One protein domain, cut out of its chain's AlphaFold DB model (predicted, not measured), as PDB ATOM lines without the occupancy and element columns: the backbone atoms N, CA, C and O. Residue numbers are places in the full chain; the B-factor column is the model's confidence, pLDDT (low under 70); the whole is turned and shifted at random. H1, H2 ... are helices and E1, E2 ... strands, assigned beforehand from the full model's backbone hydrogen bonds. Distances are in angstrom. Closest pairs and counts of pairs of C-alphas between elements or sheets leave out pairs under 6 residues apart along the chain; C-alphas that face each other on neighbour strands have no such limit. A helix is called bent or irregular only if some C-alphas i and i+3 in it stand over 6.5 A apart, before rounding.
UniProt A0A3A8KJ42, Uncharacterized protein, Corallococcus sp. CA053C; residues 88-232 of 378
ATOM      1  N   ALA A  88     158.548 209.134 112.799       86.62
ATOM      2  CA  ALA A  88     158.822 210.037 113.902       86.62
ATOM      3  C   ALA A  88     157.653 210.009 114.911       86.62
ATOM      4  O   ALA A  88     156.522 209.680 114.543       86.62
ATOM      5  N   PRO A  89     157.888 210.342 116.190       85.38
ATOM      6  CA  PRO A  89     156.799 210.517 117.148       85.38
ATOM      7  C   PRO A  89     155.769 211.533 116.626       85.38
ATOM      8  O   PRO A  89     156.141 212.643 116.254       85.38
ATOM      9  N   GLY A  90     154.490 211.147 116.571       84.81
ATOM     10  CA  GLY A  90     153.403 211.985 116.037       84.81
ATOM     11  C   GLY A  90     153.255 211.979 114.506       84.81
ATOM     12  O   GLY A  90     152.329 212.592 113.981       84.81
ATOM     13  N   GLU A  91     154.126 211.277 113.776       88.69
ATOM     14  CA  GLU A  91     153.984 211.081 112.332       88.69
ATOM     15  C   GLU A  91     152.938 209.992 112.048       88.69
ATOM     16  O   GLU A  91     153.076 208.845 112.480       88.69
ATOM     17  N   VAL A  92     151.899 210.343 111.288       89.62
ATOM     18  CA  VAL A  92     150.791 209.439 110.952       89.62
ATOM     19  C   VAL A  92     150.895 209.016 109.493       89.62
ATOM     20  O   VAL A  92     151.155 209.837 108.613       89.62
ATOM     21  N   VAL A  93     150.686 207.726 109.218       90.19
ATOM     22  CA  VAL A  93     150.581 207.217 107.845       90.19
ATOM     23  C   VAL A  93     149.205 207.579 107.303       90.19
ATOM     24  O   VAL A  93     148.188 207.085 107.781       90.19
ATOM     25  N   VAL A  94     149.190 208.447 106.297       88.62
ATOM     26  CA  VAL A  94     147.978 208.886 105.601       88.62
ATOM     27  C   VAL A  94     147.589 207.865 104.543       88.62
ATOM     28  O   VAL A  94     146.418 207.525 104.387       88.62
ATOM     29  N   PHE A  95     148.580 207.377 103.798       89.31
ATOM     30  CA  PHE A  95     148.360 206.443 102.709       89.31
ATOM     31  C   PHE A  95     149.551 205.514 102.500       89.31
ATOM     32  O   PHE A  95     150.704 205.860 102.747       89.31
ATOM     33  N   GLU A  96     149.254 204.321 102.003       90.31
ATOM     34  CA  GLU A  96     150.225 203.289 101.700       90.31
ATOM     35  C   GLU A  96     149.827 202.560 100.417       90.31
ATOM     36  O   GLU A  96     148.707 202.056 100.303       90.31
ATOM     37  N   THR A  97     150.761 202.429  99.475       85.06
ATOM     38  CA  THR A  97     150.558 201.568  98.307       85.06
ATOM     39  C   THR A  97     150.698 200.104  98.720       85.06
ATOM     40  O   THR A  97     151.804 199.611  98.936       85.06
ATOM     41  N   ASN A  98     149.549 199.441  98.831       66.75
ATOM     42  CA  ASN A  98     149.321 197.997  98.880       66.75
ATOM     43  C   ASN A  98     150.410 197.146  99.577       66.75
ATOM     44  O   ASN A  98     151.221 196.478  98.938       66.75
ATOM     45  N   THR A  99     150.315 197.015 100.901       44.75
ATOM     46  CA  THR A  99     150.249 195.659 101.464       44.75
ATOM     47  C   THR A  99     148.879 195.096 101.082       44.75
ATOM     48  O   THR A  99     147.900 195.824 101.197       44.75
ATOM     49  N   ARG A 100     148.821 193.836 100.617       44.31
ATOM     50  CA  ARG A 100     147.677 193.026 100.105       44.31
ATOM     51  C   ARG A 100     146.308 193.106 100.834       44.31
ATOM     52  O   ARG A 100     145.427 192.299 100.566       44.31
ATOM     53  N   ARG A 101     146.101 194.027 101.772       40.59
ATOM     54  CA  ARG A 101     144.969 194.149 102.695       40.59
ATOM     55  C   ARG A 101     143.932 195.215 102.327       40.59
ATOM     56  O   ARG A 101     143.018 195.444 103.116       40.59
ATOM     57  N   HIS A 102     144.042 195.867 101.171       41.50
ATOM     58  CA  HIS A 102     143.036 196.831 100.694       41.50
ATOM     59  C   HIS A 102     142.391 196.433  99.360       41.50
ATOM     60  O   HIS A 102     142.051 197.286  98.546       41.50
ATOM     61  N   SER A 103     142.153 195.134  99.157       38.12
ATOM     62  CA  SER A 103     141.065 194.707  98.273       38.12
ATOM     63  C   SER A 103     139.724 195.171  98.868       38.12
ATOM     64  O   SER A 103     139.491 195.000 100.063       38.12
ATOM     65  N   ASP A 104     138.863 195.750  98.031       42.88
ATOM     66  CA  ASP A 104     137.450 196.084  98.288       42.88
ATOM     67  C   ASP A 104     137.110 197.311  99.149       42.88
ATOM     68  O   ASP A 104     136.295 197.246 100.074       42.88
ATOM     69  N   ARG A 105     137.629 198.493  98.792       51.72
ATOM     70  CA  ARG A 105     137.075 199.767  99.293       51.72
ATOM     71  C   ARG A 105     136.691 200.732  98.153       51.72
ATOM     72  O   ARG A 105     137.529 201.411  97.571       51.72
ATOM     73  N   SER A 106     135.384 200.703  97.875       42.25
ATOM     74  CA  SER A 106     134.467 201.740  97.350       42.25
ATOM     75  C   SER A 106     134.404 202.180  95.880       42.25
ATOM     76  O   SER A 106     133.437 202.853  95.547       42.25
ATOM     77  N   SER A 107     135.241 201.740  94.939       43.53
ATOM     78  CA  SER A 107     135.023 202.143  93.531       43.53
ATOM     79  C   SER A 107     134.199 201.123  92.736       43.53
ATOM     80  O   SER A 107     134.732 200.132  92.246       43.53
ATOM     81  N   THR A 108     132.900 201.379  92.538       43.69
ATOM     82  CA  THR A 108     132.090 200.695  91.502       43.69
ATOM     83  C   THR A 108     132.406 201.175  90.084       43.69
ATOM     84  O   THR A 108     131.905 200.604  89.116       43.69
ATOM     85  N   LYS A 109     133.247 202.203  89.924       46.19
ATOM     86  CA  LYS A 109     133.929 202.435  88.649       46.19
ATOM     87  C   LYS A 109     134.983 201.341  88.551       46.19
ATOM     88  O   LYS A 109     135.817 201.258  89.451       46.19
ATOM     89  N   LYS A 110     134.885 200.480  87.523       43.47
ATOM     90  CA  LYS A 110     135.916 199.494  87.156       43.47
ATOM     91  C   LYS A 110     137.258 200.174  87.379       43.47
ATOM     92  O   LYS A 110     137.601 201.089  86.639       43.47
ATOM     93  N   SER A 111     137.937 199.823  88.466       42.50
ATOM     94  CA  SER A 111     139.300 200.264  88.662       42.50
ATOM     95  C   SER A 111     140.032 199.563  87.542       42.50
ATOM     96  O   SER A 111     140.219 198.344  87.608       42.50
ATOM     97  N   ASP A 112     140.320 200.306  86.480       43.84
ATOM     98  CA  ASP A 112     141.292 199.901  85.493       43.84
ATOM     99  C   ASP A 112     142.539 199.604  86.315       43.84
ATOM    100  O   ASP A 112     143.240 200.496  86.797       43.84
ATOM    101  N   ILE A 113     142.761 198.318  86.590       50.03
ATOM    102  CA  ILE A 113     144.078 197.833  86.932       50.03
ATOM    103  C   ILE A 113     144.834 198.096  85.639       50.03
ATOM    104  O   ILE A 113     144.860 197.260  84.739       50.03
ATOM    105  N   GLU A 114     145.344 199.320  85.511       53.00
ATOM    106  CA  GLU A 114     146.170 199.770  84.411       53.00
ATOM    107  C   GLU A 114     147.504 199.045  84.571       53.00
ATOM    108  O   GLU A 114     148.522 199.651  84.875       53.00
ATOM    109  N   VAL A 115     147.523 197.714  84.426       57.97
ATOM    110  CA  VAL A 115     148.761 197.036  84.065       57.97
ATOM    111  C   VAL A 115     149.097 197.640  82.711       57.97
ATOM    112  O   VAL A 115     148.313 197.451  81.773       57.97
ATOM    113  N   PRO A 116     150.183 198.425  82.586       64.88
ATOM    114  CA  PRO A 116     150.423 199.149  81.352       64.88
ATOM    115  C   PRO A 116     150.448 198.133  80.218       64.88
ATOM    116  O   PRO A 116     151.165 197.136  80.315       64.88
ATOM    117  N   LEU A 117     149.661 198.363  79.161       68.06
ATOM    118  CA  LEU A 117     149.477 197.416  78.052       68.06
ATOM    119  C   LEU A 117     150.817 196.887  77.521       68.06
ATOM    120  O   LEU A 117     150.908 195.743  77.104       68.06
ATOM    121  N   ARG A 118     151.881 197.692  77.608       67.44
ATOM    122  CA  ARG A 118     153.258 197.328  77.253       67.44
ATOM    123  C   ARG A 118     153.839 196.167  78.063       67.44
ATOM    124  O   ARG A 118     154.617 195.410  77.503       67.44
ATOM    125  N   TYR A 119     153.491 196.008  79.339       68.69
ATOM    126  CA  TYR A 119     153.912 194.853  80.139       68.69
ATOM    127  C   TYR A 119     153.160 193.597  79.719       68.69
ATOM    128  O   TYR A 119     153.791 192.568  79.499       68.69
ATOM    129  N   LEU A 120     151.841 193.693  79.524       73.56
ATOM    130  CA  LEU A 120     151.044 192.586  78.990       73.56
ATOM    131  C   LEU A 120     151.533 192.180  77.594       73.56
ATOM    132  O   LEU A 120     151.736 191.000  77.335       73.56
ATOM    133  N   LEU A 121     151.804 193.160  76.731       76.75
ATOM    134  CA  LEU A 121     152.331 192.953  75.388       76.75
ATOM    135  C   LEU A 121     153.761 192.412  75.418       76.75
ATOM    136  O   LEU A 121     154.080 191.531  74.641       76.75
ATOM    137  N   GLY A 122     154.617 192.901  76.317       73.12
ATOM    138  CA  GLY A 122     155.986 192.414  76.477       73.12
ATOM    139  C   GLY A 122     156.028 190.961  76.949       73.12
ATOM    140  O   GLY A 122     156.812 190.175  76.430       73.12
ATOM    141  N   VAL A 123     155.138 190.584  77.872       71.88
ATOM    142  CA  VAL A 123     154.963 189.190  78.301       71.88
ATOM    143  C   VAL A 123     154.394 188.346  77.162       71.88
ATOM    144  O   VAL A 123     154.951 187.297  76.859       71.88
ATOM    145  N   ALA A 124     153.339 188.810  76.487       79.88
ATOM    146  CA  ALA A 124     152.731 188.092  75.369       79.88
ATOM    147  C   ALA A 124     153.712 187.899  74.203       79.88
ATOM    148  O   ALA A 124     153.795 186.808  73.657       79.88
ATOM    149  N   LEU A 125     154.494 188.926  73.860       81.00
ATOM    150  CA  LEU A 125     155.514 188.880  72.815       81.00
ATOM    151  C   LEU A 125     156.697 188.002  73.234       81.00
ATOM    152  O   LEU A 125     157.189 187.230  72.422       81.00
ATOM    153  N   GLY A 126     157.126 188.080  74.498       73.44
ATOM    154  CA  GLY A 126     158.153 187.199  75.049       73.44
ATOM    155  C   GLY A 126     157.737 185.732  74.967       73.44
ATOM    156  O   GLY A 126     158.516 184.906  74.502       73.44
ATOM    157  N   ILE A 127     156.488 185.417  75.323       75.12
ATOM    158  CA  ILE A 127     155.908 184.080  75.148       75.12
ATOM    159  C   ILE A 127     155.852 183.729  73.658       75.12
ATOM    160  O   ILE A 127     156.381 182.698  73.273       75.12
ATOM    161  N   LEU A 128     155.293 184.590  72.804       80.50
ATOM    162  CA  LEU A 128     155.113 184.322  71.372       80.50
ATOM    163  C   LEU A 128     156.437 184.081  70.632       80.50
ATOM    164  O   LEU A 128     156.492 183.222  69.760       80.50
ATOM    165  N   LEU A 129     157.500 184.814  70.973       76.50
ATOM    166  CA  LEU A 129     158.823 184.667  70.357       76.50
ATOM    167  C   LEU A 129     159.561 183.415  70.835       76.50
ATOM    168  O   LEU A 129     160.385 182.875  70.104       76.50
ATOM    169  N   THR A 130     159.280 182.956  72.053       71.50
ATOM    170  CA  THR A 130     159.963 181.802  72.654       71.50
ATOM    171  C   THR A 130     159.190 180.494  72.463       71.50
ATOM    172  O   THR A 130     159.802 179.433  72.388       71.50
ATOM    173  N   LEU A 131     157.868 180.550  72.276       76.25
ATOM    174  CA  LEU A 131     157.009 179.396  72.000       76.25
ATOM    175  C   LEU A 131     157.444 178.563  70.774       76.25
ATOM    176  O   LEU A 131     157.527 177.347  70.908       76.25
ATOM    177  N   PRO A 132     157.762 179.134  69.590       78.75
ATOM    178  CA  PRO A 132     158.151 178.335  68.425       78.75
ATOM    179  C   PRO A 132     159.490 177.611  68.613       78.75
ATOM    180  O   PRO A 132     159.687 176.549  68.024       78.75
ATOM    181  N   LEU A 133     160.384 178.108  69.481       71.38
ATOM    182  CA  LEU A 133     161.616 177.392  69.833       71.38
ATOM    183  C   LEU A 133     161.338 176.065  70.551       71.38
ATOM    184  O   LEU A 133     162.154 175.160  70.441       71.38
ATOM    185  N   LEU A 134     160.198 175.909  71.231       71.25
ATOM    186  CA  LEU A 134     159.794 174.626  71.826       71.25
ATOM    187  C   LEU A 134     159.303 173.610  70.785       71.25
ATOM    188  O   LEU A 134     159.347 172.417  71.058       71.25
ATOM    189  N   PHE A 135     158.851 174.062  69.611       78.00
ATOM    190  CA  PHE A 135     158.309 173.190  68.561       78.00
ATOM    191  C   PHE A 135     159.310 172.876  67.441       78.00
ATOM    192  O   PHE A 135     159.141 171.885  66.737       78.00
ATOM    193  N   VAL A 136     160.332 173.718  67.253       80.12
ATOM    194  CA  VAL A 136     161.317 173.598  66.159       80.12
ATOM    195  C   VAL A 136     162.697 173.151  66.666       80.12
ATOM    196  O   VAL A 136     163.559 172.782  65.867       80.12
ATOM    197  N   ALA A 137     162.939 173.164  67.982       74.44
ATOM    198  CA  ALA A 137     164.218 172.717  68.524       74.44
ATOM    199  C   ALA A 137     164.427 171.208  68.299       74.44
ATOM    200  O   ALA A 137     163.517 170.418  68.539       74.44
ATOM    201  N   PRO A 138     165.633 170.779  67.886       81.19
ATOM    202  CA  PRO A 138     165.964 169.364  67.839       81.19
ATOM    203  C   PRO A 138     165.927 168.762  69.256       81.19
ATOM    204  O   PRO A 138     166.257 169.461  70.220       81.19
ATOM    205  N   PRO A 139     165.633 167.457  69.403       78.81
ATOM    206  CA  PRO A 139     165.430 166.808  70.705       78.81
ATOM    207  C   PRO A 139     166.637 166.923  71.654       78.81
ATOM    208  O   PRO A 139     166.491 166.912  72.874       78.81
ATOM    209  N   ALA A 140     167.844 167.111  71.110       79.75
ATOM    210  CA  ALA A 140     169.056 167.362  71.891       79.75
ATOM    211  C   ALA A 140     169.083 168.742  72.590       79.75
ATOM    212  O   ALA A 140     169.794 168.911  73.580       79.75
ATOM    213  N   LEU A 141     168.323 169.726  72.097       77.94
ATOM    214  CA  LEU A 141     168.288 171.109  72.592       77.94
ATOM    215  C   LEU A 141     166.958 171.493  73.252       77.94
ATOM    216  O   LEU A 141     166.878 172.573  73.835       77.94
ATOM    217  N   GLU A 142     165.943 170.625  73.231       76.81
ATOM    218  CA  GLU A 142     164.623 170.890  73.825       76.81
ATOM    219  C   GLU A 142     164.705 171.352  75.286       76.81
ATOM    220  O   GLU A 142     164.055 172.323  75.672       76.81
ATOM    221  N   ARG A 143     165.568 170.726  76.104       77.19
ATOM    222  CA  ARG A 143     165.756 171.143  77.506       77.19
ATOM    223  C   ARG A 143     166.328 172.556  77.603       77.19
ATOM    224  O   ARG A 143     165.865 173.344  78.419       77.19
ATOM    225  N   VAL A 144     167.311 172.889  76.765       78.62
ATOM    226  CA  VAL A 144     167.949 174.216  76.747       78.62
ATOM    227  C   VAL A 144     166.954 175.282  76.286       78.62
ATOM    228  O   VAL A 144     166.865 176.341  76.906       78.62
ATOM    229  N   ALA A 145     166.156 174.985  75.257       74.94
ATOM    230  CA  ALA A 145     165.091 175.862  74.780       74.94
ATOM    231  C   ALA A 145     164.026 176.101  75.865       74.94
ATOM    232  O   ALA A 145     163.669 177.250  76.121       74.94
ATOM    233  N   ALA A 146     163.591 175.053  76.572       75.56
ATOM    234  CA  ALA A 146     162.648 175.174  77.683       75.56
ATOM    235  C   ALA A 146     163.198 176.040  78.833       75.56
ATOM    236  O   ALA A 146     162.482 176.902  79.345       75.56
ATOM    237  N   PHE A 147     164.475 175.884  79.205       80.19
ATOM    238  CA  PHE A 147     165.116 176.742  80.212       80.19
ATOM    239  C   PHE A 147     165.254 178.197  79.753       80.19
ATOM    240  O   PHE A 147     165.095 179.098  80.573       80.19
ATOM    241  N   LEU A 148     165.508 178.450  78.466       78.44
ATOM    242  CA  LEU A 148     165.553 179.807  77.913       78.44
ATOM    243  C   LEU A 148     164.173 180.468  77.917       78.44
ATOM    244  O   LEU A 148     164.056 181.607  78.362       78.44
ATOM    245  N   VAL A 149     163.126 179.755  77.491       74.81
ATOM    246  CA  VAL A 149     161.734 180.238  77.541       74.81
ATOM    247  C   VAL A 149     161.343 180.567  78.980       74.81
ATOM    248  O   VAL A 149     160.859 181.665  79.262       74.81
ATOM    249  N   LEU A 150     161.608 179.643  79.907       78.75
ATOM    250  CA  LEU A 150     161.322 179.829  81.325       78.75
ATOM    251  C   LEU A 150     162.145 180.981  81.914       78.75
ATOM    252  O   LEU A 150     161.607 181.788  82.664       78.75
ATOM    253  N   GLY A 151     163.422 181.092  81.553       80.19
ATOM    254  CA  GLY A 151     164.331 182.138  82.013       80.19
ATOM    255  C   GLY A 151     163.935 183.529  81.523       80.19
ATOM    256  O   GLY A 151     163.904 184.464  82.319       80.19
ATOM    257  N   VAL A 152     163.569 183.673  80.246       77.81
ATOM    258  CA  VAL A 152     163.075 184.936  79.671       77.81
ATOM    259  C   VAL A 152     161.712 185.292  80.259       77.81
ATOM    260  O   VAL A 152     161.522 186.424  80.703       77.81
ATOM    261  N   GLY A 153     160.792 184.329  80.346       72.69
ATOM    262  CA  GLY A 153     159.493 184.519  80.992       72.69
ATOM    263  C   GLY A 153     159.643 184.968  82.448       72.69
ATOM    264  O   GLY A 153     159.057 185.973  82.851       72.69
ATOM    265  N   MET A 154     160.507 184.297  83.215       76.38
ATOM    266  CA  MET A 154     160.853 184.689  84.581       76.38
ATOM    267  C   MET A 154     161.485 186.083  84.616       76.38
ATOM    268  O   MET A 154     161.026 186.925  85.376       76.38
ATOM    269  N   ALA A 155     162.472 186.394  83.777       77.56
ATOM    270  CA  ALA A 155     163.095 187.718  83.753       77.56
ATOM    271  C   ALA A 155     162.072 188.836  83.469       77.56
ATOM    272  O   ALA A 155     162.070 189.859  84.156       77.56
ATOM    273  N   CYS A 156     161.150 188.625  82.525       71.94
ATOM    274  CA  CYS A 156     160.076 189.569  82.212       71.94
ATOM    275  C   CYS A 156     159.124 189.815  83.393       71.94
ATOM    276  O   CYS A 156     158.625 190.929  83.541       71.94
ATOM    277  N   TRP A 157     158.894 188.811  84.243       70.31
ATOM    278  CA  TRP A 157     158.030 188.922  85.424       70.31
ATOM    279  C   TRP A 157     158.764 189.459  86.658       70.31
ATOM    280  O   TRP A 157     158.215 190.263  87.412       70.31
ATOM    281  N   TRP A 158     160.017 189.054  86.862       75.06
ATOM    282  CA  TRP A 158     160.805 189.399  88.043       75.06
ATOM    283  C   TRP A 158     161.400 190.804  87.964       75.06
ATOM    284  O   TRP A 158     161.430 191.500  88.973       75.06
ATOM    285  N   VAL A 159     161.838 191.274  86.791       76.81
ATOM    286  CA  VAL A 159     162.457 192.609  86.659       76.81
ATOM    287  C   VAL A 159     161.517 193.750  87.091       76.81
ATOM    288  O   VAL A 159     161.970 194.621  87.840       76.81
ATOM    289  N   PRO A 160     160.228 193.789  86.693       73.94
ATOM    290  CA  PRO A 160     159.279 194.777  87.210       73.94
ATOM    291  C   PRO A 160     159.073 194.642  88.722       73.94
ATOM    292  O   PRO A 160     159.030 195.642  89.434       73.94
ATOM    293  N   LEU A 161     159.019 193.408  89.223       74.00
ATOM    294  CA  LEU A 161     158.786 193.115  90.634       74.00
ATOM    295  C   LEU A 161     159.953 193.603  91.508       74.00
ATOM    296  O   LEU A 161     159.732 194.261  92.520       74.00
ATOM    297  N   LEU A 162     161.193 193.406  91.054       78.25
ATOM    298  CA  LEU A 162     162.409 193.907  91.703       78.25
ATOM    299  C   LEU A 162     162.531 195.438  91.660       78.25
ATOM    300  O   LEU A 162     163.173 196.028  92.527       78.25
ATOM    301  N   ARG A 163     161.929 196.087  90.655       80.56
ATOM    302  CA  ARG A 163     161.886 197.555  90.531       80.56
ATOM    303  C   ARG A 163     160.738 198.196  91.304       80.56
ATOM    304  O   ARG A 163     160.767 199.408  91.503       80.56
ATOM    305  N   SER A 164     159.752 197.405  91.709       84.62
ATOM    306  CA  SER A 164     158.626 197.860  92.516       84.62
ATOM    307  C   SER A 164     159.032 198.068  93.978       84.62
ATOM    308  O   SER A 164     160.124 197.694  94.422       84.62
ATOM    309  N   GLY A 165     158.128 198.632  94.762       88.31
ATOM    310  CA  GLY A 165     158.360 198.954  96.160       88.31
ATOM    311  C   GLY A 165     157.084 199.402  96.845       88.31
ATOM    312  O   GLY A 165     156.004 199.404  96.254       88.31
ATOM    313  N   ARG A 166     157.231 199.789  98.108       90.69
ATOM    314  CA  ARG A 166     156.156 200.317  98.939       90.69
ATOM    315  C   ARG A 166     156.331 201.819  99.087       90.69
ATOM    316  O   ARG A 166     157.348 202.288  99.592       90.69
ATOM    317  N   LEU A 167     155.329 202.566  98.655       93.38
ATOM    318  CA  LEU A 167     155.232 203.999  98.844       93.38
ATOM    319  C   LEU A 167     154.339 204.281 100.056       93.38
ATOM    320  O   LEU A 167     153.225 203.766 100.156       93.38
ATOM    321  N   LEU A 168     154.847 205.083 100.983       93.44
ATOM    322  CA  LEU A 168     154.143 205.534 102.178       93.44
ATOM    323  C   LEU A 168     154.060 207.055 102.130       93.44
ATOM    324  O   LEU A 168     155.081 207.736 102.080       93.44
ATOM    325  N   LEU A 169     152.846 207.580 102.164       93.62
ATOM    326  CA  LEU A 169     152.592 208.991 102.387       93.62
ATOM    327  C   LEU A 169     152.271 209.180 103.865       93.62
ATOM    328  O   LEU A 169     151.295 208.622 104.374       93.62
ATOM    329  N   THR A 170     153.089 209.964 104.548       92.69
ATOM    330  CA  THR A 170     152.863 210.332 105.943       92.69
ATOM    331  C   THR A 170     152.403 211.778 106.045       92.69
ATOM    332  O   THR A 170     152.395 212.519 105.065       92.69
ATOM    333  N   SER A 171     152.046 212.203 107.251       90.94
ATOM    334  CA  SER A 171     151.713 213.592 107.560       90.94
ATOM    335  C   SER A 171     152.878 214.581 107.379       90.94
ATOM    336  O   SER A 171     152.671 215.786 107.510       90.94
ATOM    337  N   GLU A 172     154.108 214.107 107.145       90.81
ATOM    338  CA  GLU A 172     155.301 214.957 107.011       90.81
ATOM    339  C   GLU A 172     156.078 214.743 105.714       90.81
ATOM    340  O   GLU A 172     156.705 215.677 105.207       90.81
ATOM    341  N   ARG A 173     156.093 213.516 105.194       93.19
ATOM    342  CA  ARG A 173     156.986 213.123 104.106       93.19
ATOM    343  C   ARG A 173     156.393 212.019 103.250       93.19
ATOM    344  O   ARG A 173     155.567 211.216 103.676       93.19
ATOM    345  N   LEU A 174     156.891 211.960 102.030       94.88
ATOM    346  CA  LEU A 174     156.739 210.829 101.142       94.88
ATOM    347  C   LEU A 174     157.936 209.899 101.327       94.88
ATOM    348  O   LEU A 174     159.080 210.339 101.230       94.88
ATOM    349  N   LEU A 175     157.682 208.620 101.576       94.62
ATOM    350  CA  LEU A 175     158.693 207.577 101.698       94.62
ATOM    351  C   LEU A 175     158.522 206.559 100.573       94.62
ATOM    352  O   LEU A 175     157.434 206.029 100.358       94.62
ATOM    353  N   TRP A 176     159.619 206.231  99.905       94.25
ATOM    354  CA  TRP A 176     159.698 205.131  98.956       94.25
ATOM    355  C   TRP A 176     160.629 204.052  99.495       94.25
ATOM    356  O   TRP A 176     161.800 204.304  99.783       94.25
ATOM    357  N   LEU A 177     160.096 202.843  99.634       92.50
ATOM    358  CA  LEU A 177     160.794 201.658 100.111       92.50
ATOM    359  C   LEU A 177     160.874 200.651  98.955       92.50
ATOM    360  O   LEU A 177     159.974 199.816  98.817       92.50
ATOM    361  N   PRO A 178     161.899 200.729  98.088       90.56
ATOM    362  CA  PRO A 178     162.059 199.753  97.019       90.56
ATOM    363  C   PRO A 178     162.345 198.364  97.603       90.56
ATOM    364  O   PRO A 178     162.976 198.250  98.656       90.56
ATOM    365  N   HIS A 179     161.927 197.300  96.909       85.75
ATOM    366  CA  HIS A 179     162.329 195.939  97.291       85.75
ATOM    367  C   HIS A 179     163.847 195.755  97.174       85.75
ATOM    368  O   HIS A 179     164.456 195.064  97.989       85.75
ATOM    369  N   LEU A 180     164.453 196.406  96.176       83.62
ATOM    370  CA  LEU A 180     165.890 196.430  95.952       83.62
ATOM    371  C   LEU A 180     166.399 197.875  95.895       83.62
ATOM    372  O   LEU A 180     165.999 198.649  95.027       83.62
ATOM    373  N   GLY A 181     167.320 198.220  96.793       84.56
ATOM    374  CA  GLY A 181     167.974 199.527  96.839       84.56
ATOM    375  C   GLY A 181     167.749 200.278  98.149       84.56
ATOM    376  O   GLY A 181     167.243 199.736  99.133       84.56
ATOM    377  N   GLU A 182     168.168 201.539  98.162       86.81
ATOM    378  CA  GLU A 182     168.063 202.399  99.337       86.81
ATOM    379  C   GLU A 182     166.682 203.071  99.421       86.81
ATOM    380  O   GLU A 182     166.152 203.528  98.401       86.81
ATOM    381  N   PRO A 183     166.092 203.159 100.629       90.88
ATOM    382  CA  PRO A 183     164.918 203.982 100.878       90.88
ATOM    383  C   PRO A 183     165.148 205.433 100.474       90.88
ATOM    384  O   PRO A 183     166.214 205.988 100.730       90.88
ATOM    385  N   GLN A 184     164.117 206.064  99.931       91.88
ATOM    386  CA  GLN A 184     164.122 207.484  99.592       91.88
ATOM    387  C   GLN A 184     163.031 208.198 100.389       91.88
ATOM    388  O   GLN A 184     161.977 207.621 100.662       91.88
ATOM    389  N   SER A 185     163.283 209.446 100.777       93.44
ATOM    390  CA  SER A 185     162.305 210.279 101.475       93.44
ATOM    391  C   SER A 185     162.354 211.713 100.996       93.44
ATOM    392  O   SER A 185     163.451 212.245 100.846       93.44
ATOM    393  N   VAL A 186     161.189 212.337 100.853       93.62
ATOM    394  CA  VAL A 186     161.052 213.764 100.527       93.62
ATOM    395  C   VAL A 186     160.053 214.391 101.482       93.62
ATOM    396  O   VAL A 186     158.972 213.838 101.694       93.62
ATOM    397  N   ARG A 187     160.400 215.532 102.079       92.12
ATOM    398  CA  ARG A 187     159.492 216.252 102.988       92.12
ATOM    399  C   ARG A 187     158.380 216.919 102.187       92.12
ATOM    400  O   ARG A 187     158.676 217.636 101.237       92.12
ATOM    401  N   LEU A 188     157.122 216.767 102.603       92.25
ATOM    402  CA  LEU A 188     155.976 217.320 101.866       92.25
ATOM    403  C   LEU A 188     156.053 218.841 101.717       92.25
ATOM    404  O   LEU A 188     155.777 219.363 100.646       92.25
ATOM    405  N   ALA A 189     156.507 219.534 102.763       90.31
ATOM    406  CA  ALA A 189     156.649 220.989 102.758       90.31
ATOM    407  C   ALA A 189     157.753 221.506 101.816       90.31
ATOM    408  O   ALA A 189     157.796 222.695 101.527       90.31
ATOM    409  N   SER A 190     158.665 220.634 101.370       91.44
ATOM    410  CA  SER A 190     159.759 221.004 100.460       91.44
ATOM    411  C   SER A 190     159.403 220.845  98.981       91.44
ATOM    412  O   SER A 190     160.180 221.261  98.129       91.44
ATOM    413  N   ILE A 191     158.260 220.224  98.676       92.25
ATOM    414  CA  ILE A 191     157.835 219.926  97.309       92.25
ATOM    415  C   ILE A 191     157.215 221.197  96.699       92.25
ATOM    416  O   ILE A 191     156.186 221.657  97.208       92.25
ATOM    417  N   PRO A 192     157.791 221.769  95.624       89.88
ATOM    418  CA  PRO A 192     157.216 222.915  94.931       89.88
ATOM    419  C   PRO A 192     155.949 222.528  94.150       89.88
ATOM    420  O   PRO A 192     155.589 221.355  94.038       89.88
ATOM    421  N   ASP A 193     155.252 223.524  93.597       84.88
ATOM    422  CA  ASP A 193     153.969 223.326  92.906       84.88
ATOM    423  C   ASP A 193     154.028 222.399  91.688       84.88
ATOM    424  O   ASP A 193     153.074 221.672  91.413       84.88
ATOM    425  N   ASP A 194     155.158 222.387  91.003       85.31
ATOM    426  CA  ASP A 194     155.487 221.576  89.835       85.31
ATOM    427  C   ASP A 194     156.430 220.404  90.166       85.31
ATOM    428  O   ASP A 194     156.833 219.648  89.280       85.31
ATOM    429  N   GLY A 195     156.737 220.206  91.451       87.50
ATOM    430  CA  GLY A 195     157.700 219.211  91.918       87.50
ATOM    431  C   GLY A 195     157.225 217.766  91.813       87.50
ATOM    432  O   GLY A 195     157.984 216.856  92.124       87.50
ATOM    433  N   VAL A 196     155.984 217.510  91.399       90.56
ATOM    434  CA  VAL A 196     155.433 216.154  91.305       90.56
ATOM    435  C   VAL A 196     155.128 215.818  89.850       90.56
ATOM    436  O   VAL A 196     154.286 216.447  89.212       90.56
ATOM    437  N   GLN A 197     155.783 214.786  89.325       90.81
ATOM    438  CA  GLN A 197     155.639 214.344  87.939       90.81
ATOM    439  C   GLN A 197     155.249 212.866  87.878       90.81
ATOM    440  O   GLN A 197     155.834 212.014  88.548       90.81
ATOM    441  N   LEU A 198     154.277 212.552  87.017       89.56
ATOM    442  CA  LEU A 198     153.820 211.189  86.755       89.56
ATOM    443  C   LEU A 198     154.157 210.776  85.320       89.56
ATOM    444  O   LEU A 198     153.570 211.292  84.366       89.56
ATOM    445  N   ASP A 199     155.025 209.778  85.164       88.94
ATOM    446  CA  ASP A 199     155.198 209.091  83.882       88.94
ATOM    447  C   ASP A 199     154.121 208.012  83.746       88.94
ATOM    448  O   ASP A 199     154.287 206.870  84.180       88.94
ATOM    449  N   ARG A 200     153.003 208.373  83.107       81.19
ATOM    450  CA  ARG A 200     151.860 207.471  82.870       81.19
ATOM    451  C   ARG A 200     152.244 206.205  82.111       81.19
ATOM    452  O   ARG A 200     151.615 205.171  82.289       81.19
ATOM    453  N   SER A 201     153.261 206.274  81.250       78.69
ATOM    454  CA  SER A 201     153.653 205.134  80.418       78.69
ATOM    455  C   SER A 201     154.375 204.046  81.214       78.69
ATOM    456  O   SER A 201     154.378 202.885  80.801       78.69
ATOM    457  N   ARG A 202     154.979 204.428  82.347       81.00
ATOM    458  CA  ARG A 202     155.758 203.550  83.232       81.00
ATOM    459  C   ARG A 202     155.167 203.409  84.634       81.00
ATOM    460  O   ARG A 202     155.634 202.562  85.383       81.00
ATOM    461  N   LEU A 203     154.144 204.200  84.964       82.88
ATOM    462  CA  LEU A 203     153.606 204.354  86.320       82.88
ATOM    463  C   LEU A 203     154.690 204.764  87.326       82.88
ATOM    464  O   LEU A 203     154.680 204.343  88.484       82.88
ATOM    465  N   ASP A 204     155.646 205.574  86.874       90.88
ATOM    466  CA  ASP A 204     156.698 206.101  87.732       90.88
ATOM    467  C   ASP A 204     156.251 207.447  88.307       90.88
ATOM    468  O   ASP A 204     155.828 208.339  87.569       90.88
ATOM    469  N   VAL A 205     156.402 207.606  89.618       92.06
ATOM    470  CA  VAL A 205     156.186 208.870  90.323       92.06
ATOM    471  C   VAL A 205     157.550 209.469  90.634       92.06
ATOM    472  O   VAL A 205     158.387 208.846  91.295       92.06
ATOM    473  N   ARG A 206     157.779 210.682  90.140       94.19
ATOM    474  CA  ARG A 206     158.959 211.487  90.452       94.19
ATOM    475  C   ARG A 206     158.536 212.657  91.314       94.19
ATOM    476  O   ARG A 206     157.573 213.345  90.989       94.19
ATOM    477  N   VAL A 207     159.251 212.848  92.410       93.94
ATOM    478  CA  VAL A 207     159.012 213.942  93.343       93.94
ATOM    479  C   VAL A 207     160.316 214.674  93.574       93.94
ATOM    480  O   VAL A 207     161.324 214.070  93.939       93.94
ATOM    481  N   GLU A 208     160.282 215.971  93.343       92.69
ATOM    482  CA  GLU A 208     161.365 216.908  93.555       92.69
ATOM    483  C   GLU A 208     161.020 217.755  94.779       92.69
ATOM    484  O   GLU A 208     159.919 218.283  94.890       92.69
ATOM    485  N   GLY A 209     161.946 217.840  95.723       89.50
ATOM    486  CA  GLY A 209     161.845 218.686  96.906       89.50
ATOM    487  C   GLY A 209     163.235 218.897  97.488       89.50
ATOM    488  O   GLY A 209     164.194 219.118  96.746       89.50
ATOM    489  N   ASP A 210     163.379 218.739  98.803       88.00
ATOM    490  CA  ASP A 210     164.689 218.691  99.465       88.00
ATOM    491  C   ASP A 210     165.584 217.558  98.932       88.00
ATOM    492  O   ASP A 210     166.811 217.670  98.907       88.00
ATOM    493  N   ARG A 211     164.959 216.477  98.456       88.81
ATOM    494  CA  ARG A 211     165.590 215.368  97.738       88.81
ATOM    495  C   ARG A 211     164.800 215.031  96.478       88.81
ATOM    496  O   ARG A 211     163.635 215.401  96.334       88.81
ATOM    497  N   ARG A 212     165.430 214.294  95.564       90.62
ATOM    498  CA  ARG A 212     164.737 213.652  94.444       90.62
ATOM    499  C   ARG A 212     164.319 212.248  94.852       90.62
ATOM    500  O   ARG A 212     165.141 211.453  95.305       90.62
ATOM    501  N   LEU A 213     163.040 211.944  94.675       92.88
ATOM    502  CA  LEU A 213     162.477 210.617  94.874       92.88
ATOM    503  C   LEU A 213     161.943 210.090  93.551       92.88
ATOM    504  O   LEU A 213     161.105 210.719  92.910       92.88
ATOM    505  N   HIS A 214     162.418 208.911  93.155       92.75
ATOM    506  CA  HIS A 214     161.922 208.196  91.979       92.75
ATOM    507  C   HIS A 214     161.327 206.860  92.410       92.75
ATOM    508  O   HIS A 214     162.033 205.860  92.558       92.75
ATOM    509  N   ALA A 215     160.009 206.853  92.594       92.06
ATOM    510  CA  ALA A 215     159.247 205.647  92.856       92.06
ATOM    511  C   ALA A 215     158.824 205.027  91.523       92.06
ATOM    512  O   ALA A 215     158.202 205.684  90.686       92.06
ATOM    513  N   ARG A 216     159.202 203.768  91.302       90.19
ATOM    514  CA  ARG A 216     158.968 203.069  90.035       90.19
ATOM    515  C   ARG A 216     157.822 202.088  90.164       90.19
ATOM    516  O   ARG A 216     157.729 201.405  91.182       90.19
ATOM    517  N   LEU A 217     157.013 201.980  89.111       85.56
ATOM    518  CA  LEU A 217     155.884 201.044  89.051       85.56
ATOM    519  C   LEU A 217     154.962 201.159  90.269       85.56
ATOM    520  O   LEU A 217     154.655 200.168  90.931       85.56
ATOM    521  N   VAL A 218     154.563 202.388  90.588       87.38
ATOM    522  CA  VAL A 218     153.735 202.692  91.753       87.38
ATOM    523  C   VAL A 218     152.290 202.281  91.458       87.38
ATOM    524  O   VAL A 218     151.656 202.871  90.579       87.38
ATOM    525  N   PRO A 219     151.723 201.298  92.181       81.62
ATOM    526  CA  PRO A 219     150.305 200.990  92.060       81.62
ATOM    527  C   PRO A 219     149.483 202.206  92.481       81.62
ATOM    528  O   PRO A 219     149.825 202.872  93.458       81.62
ATOM    529  N   GLU A 220     148.399 202.495  91.762       81.31
ATOM    530  CA  GLU A 220     147.562 203.672  92.029       81.31
ATOM    531  C   GLU A 220     148.365 204.992  92.002       81.31
ATOM    532  O   GLU A 220     148.075 205.913  92.763       81.31
ATOM    533  N   ALA A 221     149.371 205.110  91.123       86.75
ATOM    534  CA  ALA A 221     150.213 206.305  91.008       86.75
ATOM    535  C   ALA A 221     149.394 207.609  90.930       86.75
ATOM    536  O   ALA A 221     149.715 208.596  91.583       86.75
ATOM    537  N   TRP A 222     148.268 207.588  90.216       85.12
ATOM    538  CA  TRP A 222     147.304 208.687  90.162       85.12
ATOM    539  C   TRP A 222     146.722 209.089  91.518       85.12
ATOM    540  O   TRP A 222     146.574 210.276  91.806       85.12
ATOM    541  N   ARG A 223     146.401 208.110  92.364       85.81
ATOM    542  CA  ARG A 223     145.907 208.353  93.720       85.81
ATOM    543  C   ARG A 223     146.996 208.969  94.583       85.81
ATOM    544  O   ARG A 223     146.715 209.897  95.331       85.81
ATOM    545  N   VAL A 224     148.228 208.481  94.458       89.56
ATOM    546  CA  VAL A 224     149.386 209.054  95.155       89.56
ATOM    547  C   VAL A 224     149.569 210.515  94.764       89.56
ATOM    548  O   VAL A 224     149.694 211.357  95.644       89.56
ATOM    549  N   MET A 225     149.512 210.824  93.467       89.25
ATOM    550  CA  MET A 225     149.595 212.198  92.964       89.25
ATOM    551  C   MET A 225     148.513 213.099  93.567       89.25
ATOM    552  O   MET A 225     148.819 214.188  94.039       89.25
ATOM    553  N   LEU A 226     147.259 212.638  93.586       88.75
ATOM    554  CA  LEU A 226     146.142 213.385  94.168       88.75
ATOM    555  C   LEU A 226     146.345 213.646  95.662       88.75
ATOM    556  O   LEU A 226     146.155 214.764  96.125       88.75
ATOM    557  N   LEU A 227     146.739 212.621  96.415       90.75
ATOM    558  CA  LEU A 227     146.965 212.757  97.849       90.75
ATOM    559  C   LEU A 227     148.170 213.650  98.151       90.75
ATOM    560  O   LEU A 227     148.113 214.424  99.099       90.75
ATOM    561  N   LEU A 228     149.233 213.592  97.344       91.75
ATOM    562  CA  LEU A 228     150.363 214.515  97.452       91.75
ATOM    563  C   LEU A 228     149.929 215.959  97.201       91.75
ATOM    564  O   LEU A 228     150.286 216.835  97.983       91.75
ATOM    565  N   GLU A 229     149.134 216.198  96.157       89.50
ATOM    566  CA  GLU A 229     148.602 217.524  95.833       89.50
ATOM    567  C   GLU A 229     147.756 218.093  96.977       89.50
ATOM    568  O   GLU A 229     147.901 219.256  97.345       89.50
ATOM    569  N   LEU A 230     146.917 217.252  97.584       89.94
ATOM    570  CA  LEU A 230     146.077 217.634  98.711       89.94
ATOM    571  C   LEU A 230     146.894 217.887  99.984       89.94
ATOM    572  O   LEU A 230     146.748 218.930 100.610       89.94
ATOM    573  N   HIS A 231     147.774 216.963 100.369       91.00
ATOM    574  CA  HIS A 231     148.497 217.028 101.645       91.00
ATOM    575  C   HIS A 231     149.714 217.958 101.647       91.00
ATOM    576  O   HIS A 231     150.269 218.212 102.716       91.00
ATOM    577  N   ARG A 232     150.135 218.482 100.490       89.31
ATOM    578  CA  ARG A 232     151.176 219.521 100.419       89.31
ATOM    579  C   ARG A 232     150.623 220.939 100.598       89.31
ATOM    580  O   ARG A 232     151.403 221.862 100.806       89.31
TER     581      ARG A 232
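AT A GLANCE: This is residues 88 to 232 of the 378 residues of an uncharacterized protein of Corallococcus sp. CA053C (UniProt A0A3A8KJ42). The domain is a long helical hairpin, H1 and H2, that runs out from a small head of two sheets. In the head the sheet E1 to E4 and the sheet E5 to E7 are partly face to face, splayed like a wedge, and the last helix, H3, packs on both of them at the wider side, by E1, E2, E5 and E6. The printed part has 145 residues with three named helices and seven named strands, in the order E1 H1 H2 E2 E3 E4 E5 E6 E7 H3, and its class is mixed, helices and strands. The sheets run E1 - E2 - E3 - E4 and E5 - E6 - E7, both antiparallel throughout. The whole is loose, with a radius of gyration of the C-alphas of 19.6 A, and elongated, spanning 65 by 37 by 28 A, and residues 100 to 110 stick out as a free loop.

HOW THE PARTS SIT: E1, residues 93 to 96, is an edge strand and the antiparallel neighbour of E2, residues 165 to 170, with N 169 and O 95 at 2.8 A. Between them in the chain come H1, residues 117 to 136, and H2, residues 142 to 163, a helical hairpin. H1 and H2 touch, closest at the C-alphas of Thr 130 and Val 149, 5.4 A apart, at a shallow tilt of 11 degrees, opposite ways. E2, E3 of residues 173 to 178 and E4 of residues 184 to 187 form a meander, each strand the antiparallel neighbour of the one before; N 168 and O 175 are 2.8 A apart, as are N 174 and O 186. E5, residues 196 to 199, E6, residues 204 to 208, and E7, residues 212 to 215, form a second meander, with N 197 and O 206 at 2.8 A and N 207 and O 213 at 2.9 A. The two sheets make a sandwich, two sheets face to face, their best planes 44 degrees apart; the closest C-alphas of E4 and E7 are those of Gln 184 and Leu 213, 5.9 A apart. H3, residues 221 to 231, is on both sheets, and with each it makes two layers, a helix on one face of a sheet. Its height over the sheet E1 E2 E3 E4 is 9.8 A and over the sheet E5 E6 E7 9.9 A. On the local plane it runs along E2 at 15 degrees and along E5 at 8 degrees. H1 and H3 are apart, and so are H2 and H3. Every O i to N i+4 pair is within hydrogen-bond range in H3, against 12 of 16 in H1 and 16 of 18 in H2.

IN THESE COORDINATES: E1 begins at C-alpha 93, (150.581, 207.217, 107.845). H1 is 29.1 A long and irregular, but only just: C-alphas 129 and 132 are 6.7 A apart. H2 is 31.6 A long, from C-alpha 142 at (164.623, 170.890, 73.825), with a kink of 27 degrees near residue 157. E2 and E3 are 16.0 A each, E4 10.5 A, E5 10.2 A, E6 13.1 A and E7 9.8 A. H3 is 15.2 A long and ends at C-alpha 231, (148.497, 217.028, 101.645).

THE WHOLE: The two C-alphas farthest apart are those of Gly 90 and Pro 138, 65.6 A. The printed part has no cut. The link from E1 to H1, 20 residues, is long, and within it residues 100 to 110 stand free. The link from E4 to E5 is short, and the others are tight. The mean pLDDT of the printed part is 79.4, and it is under 70 at residues 98 to 119.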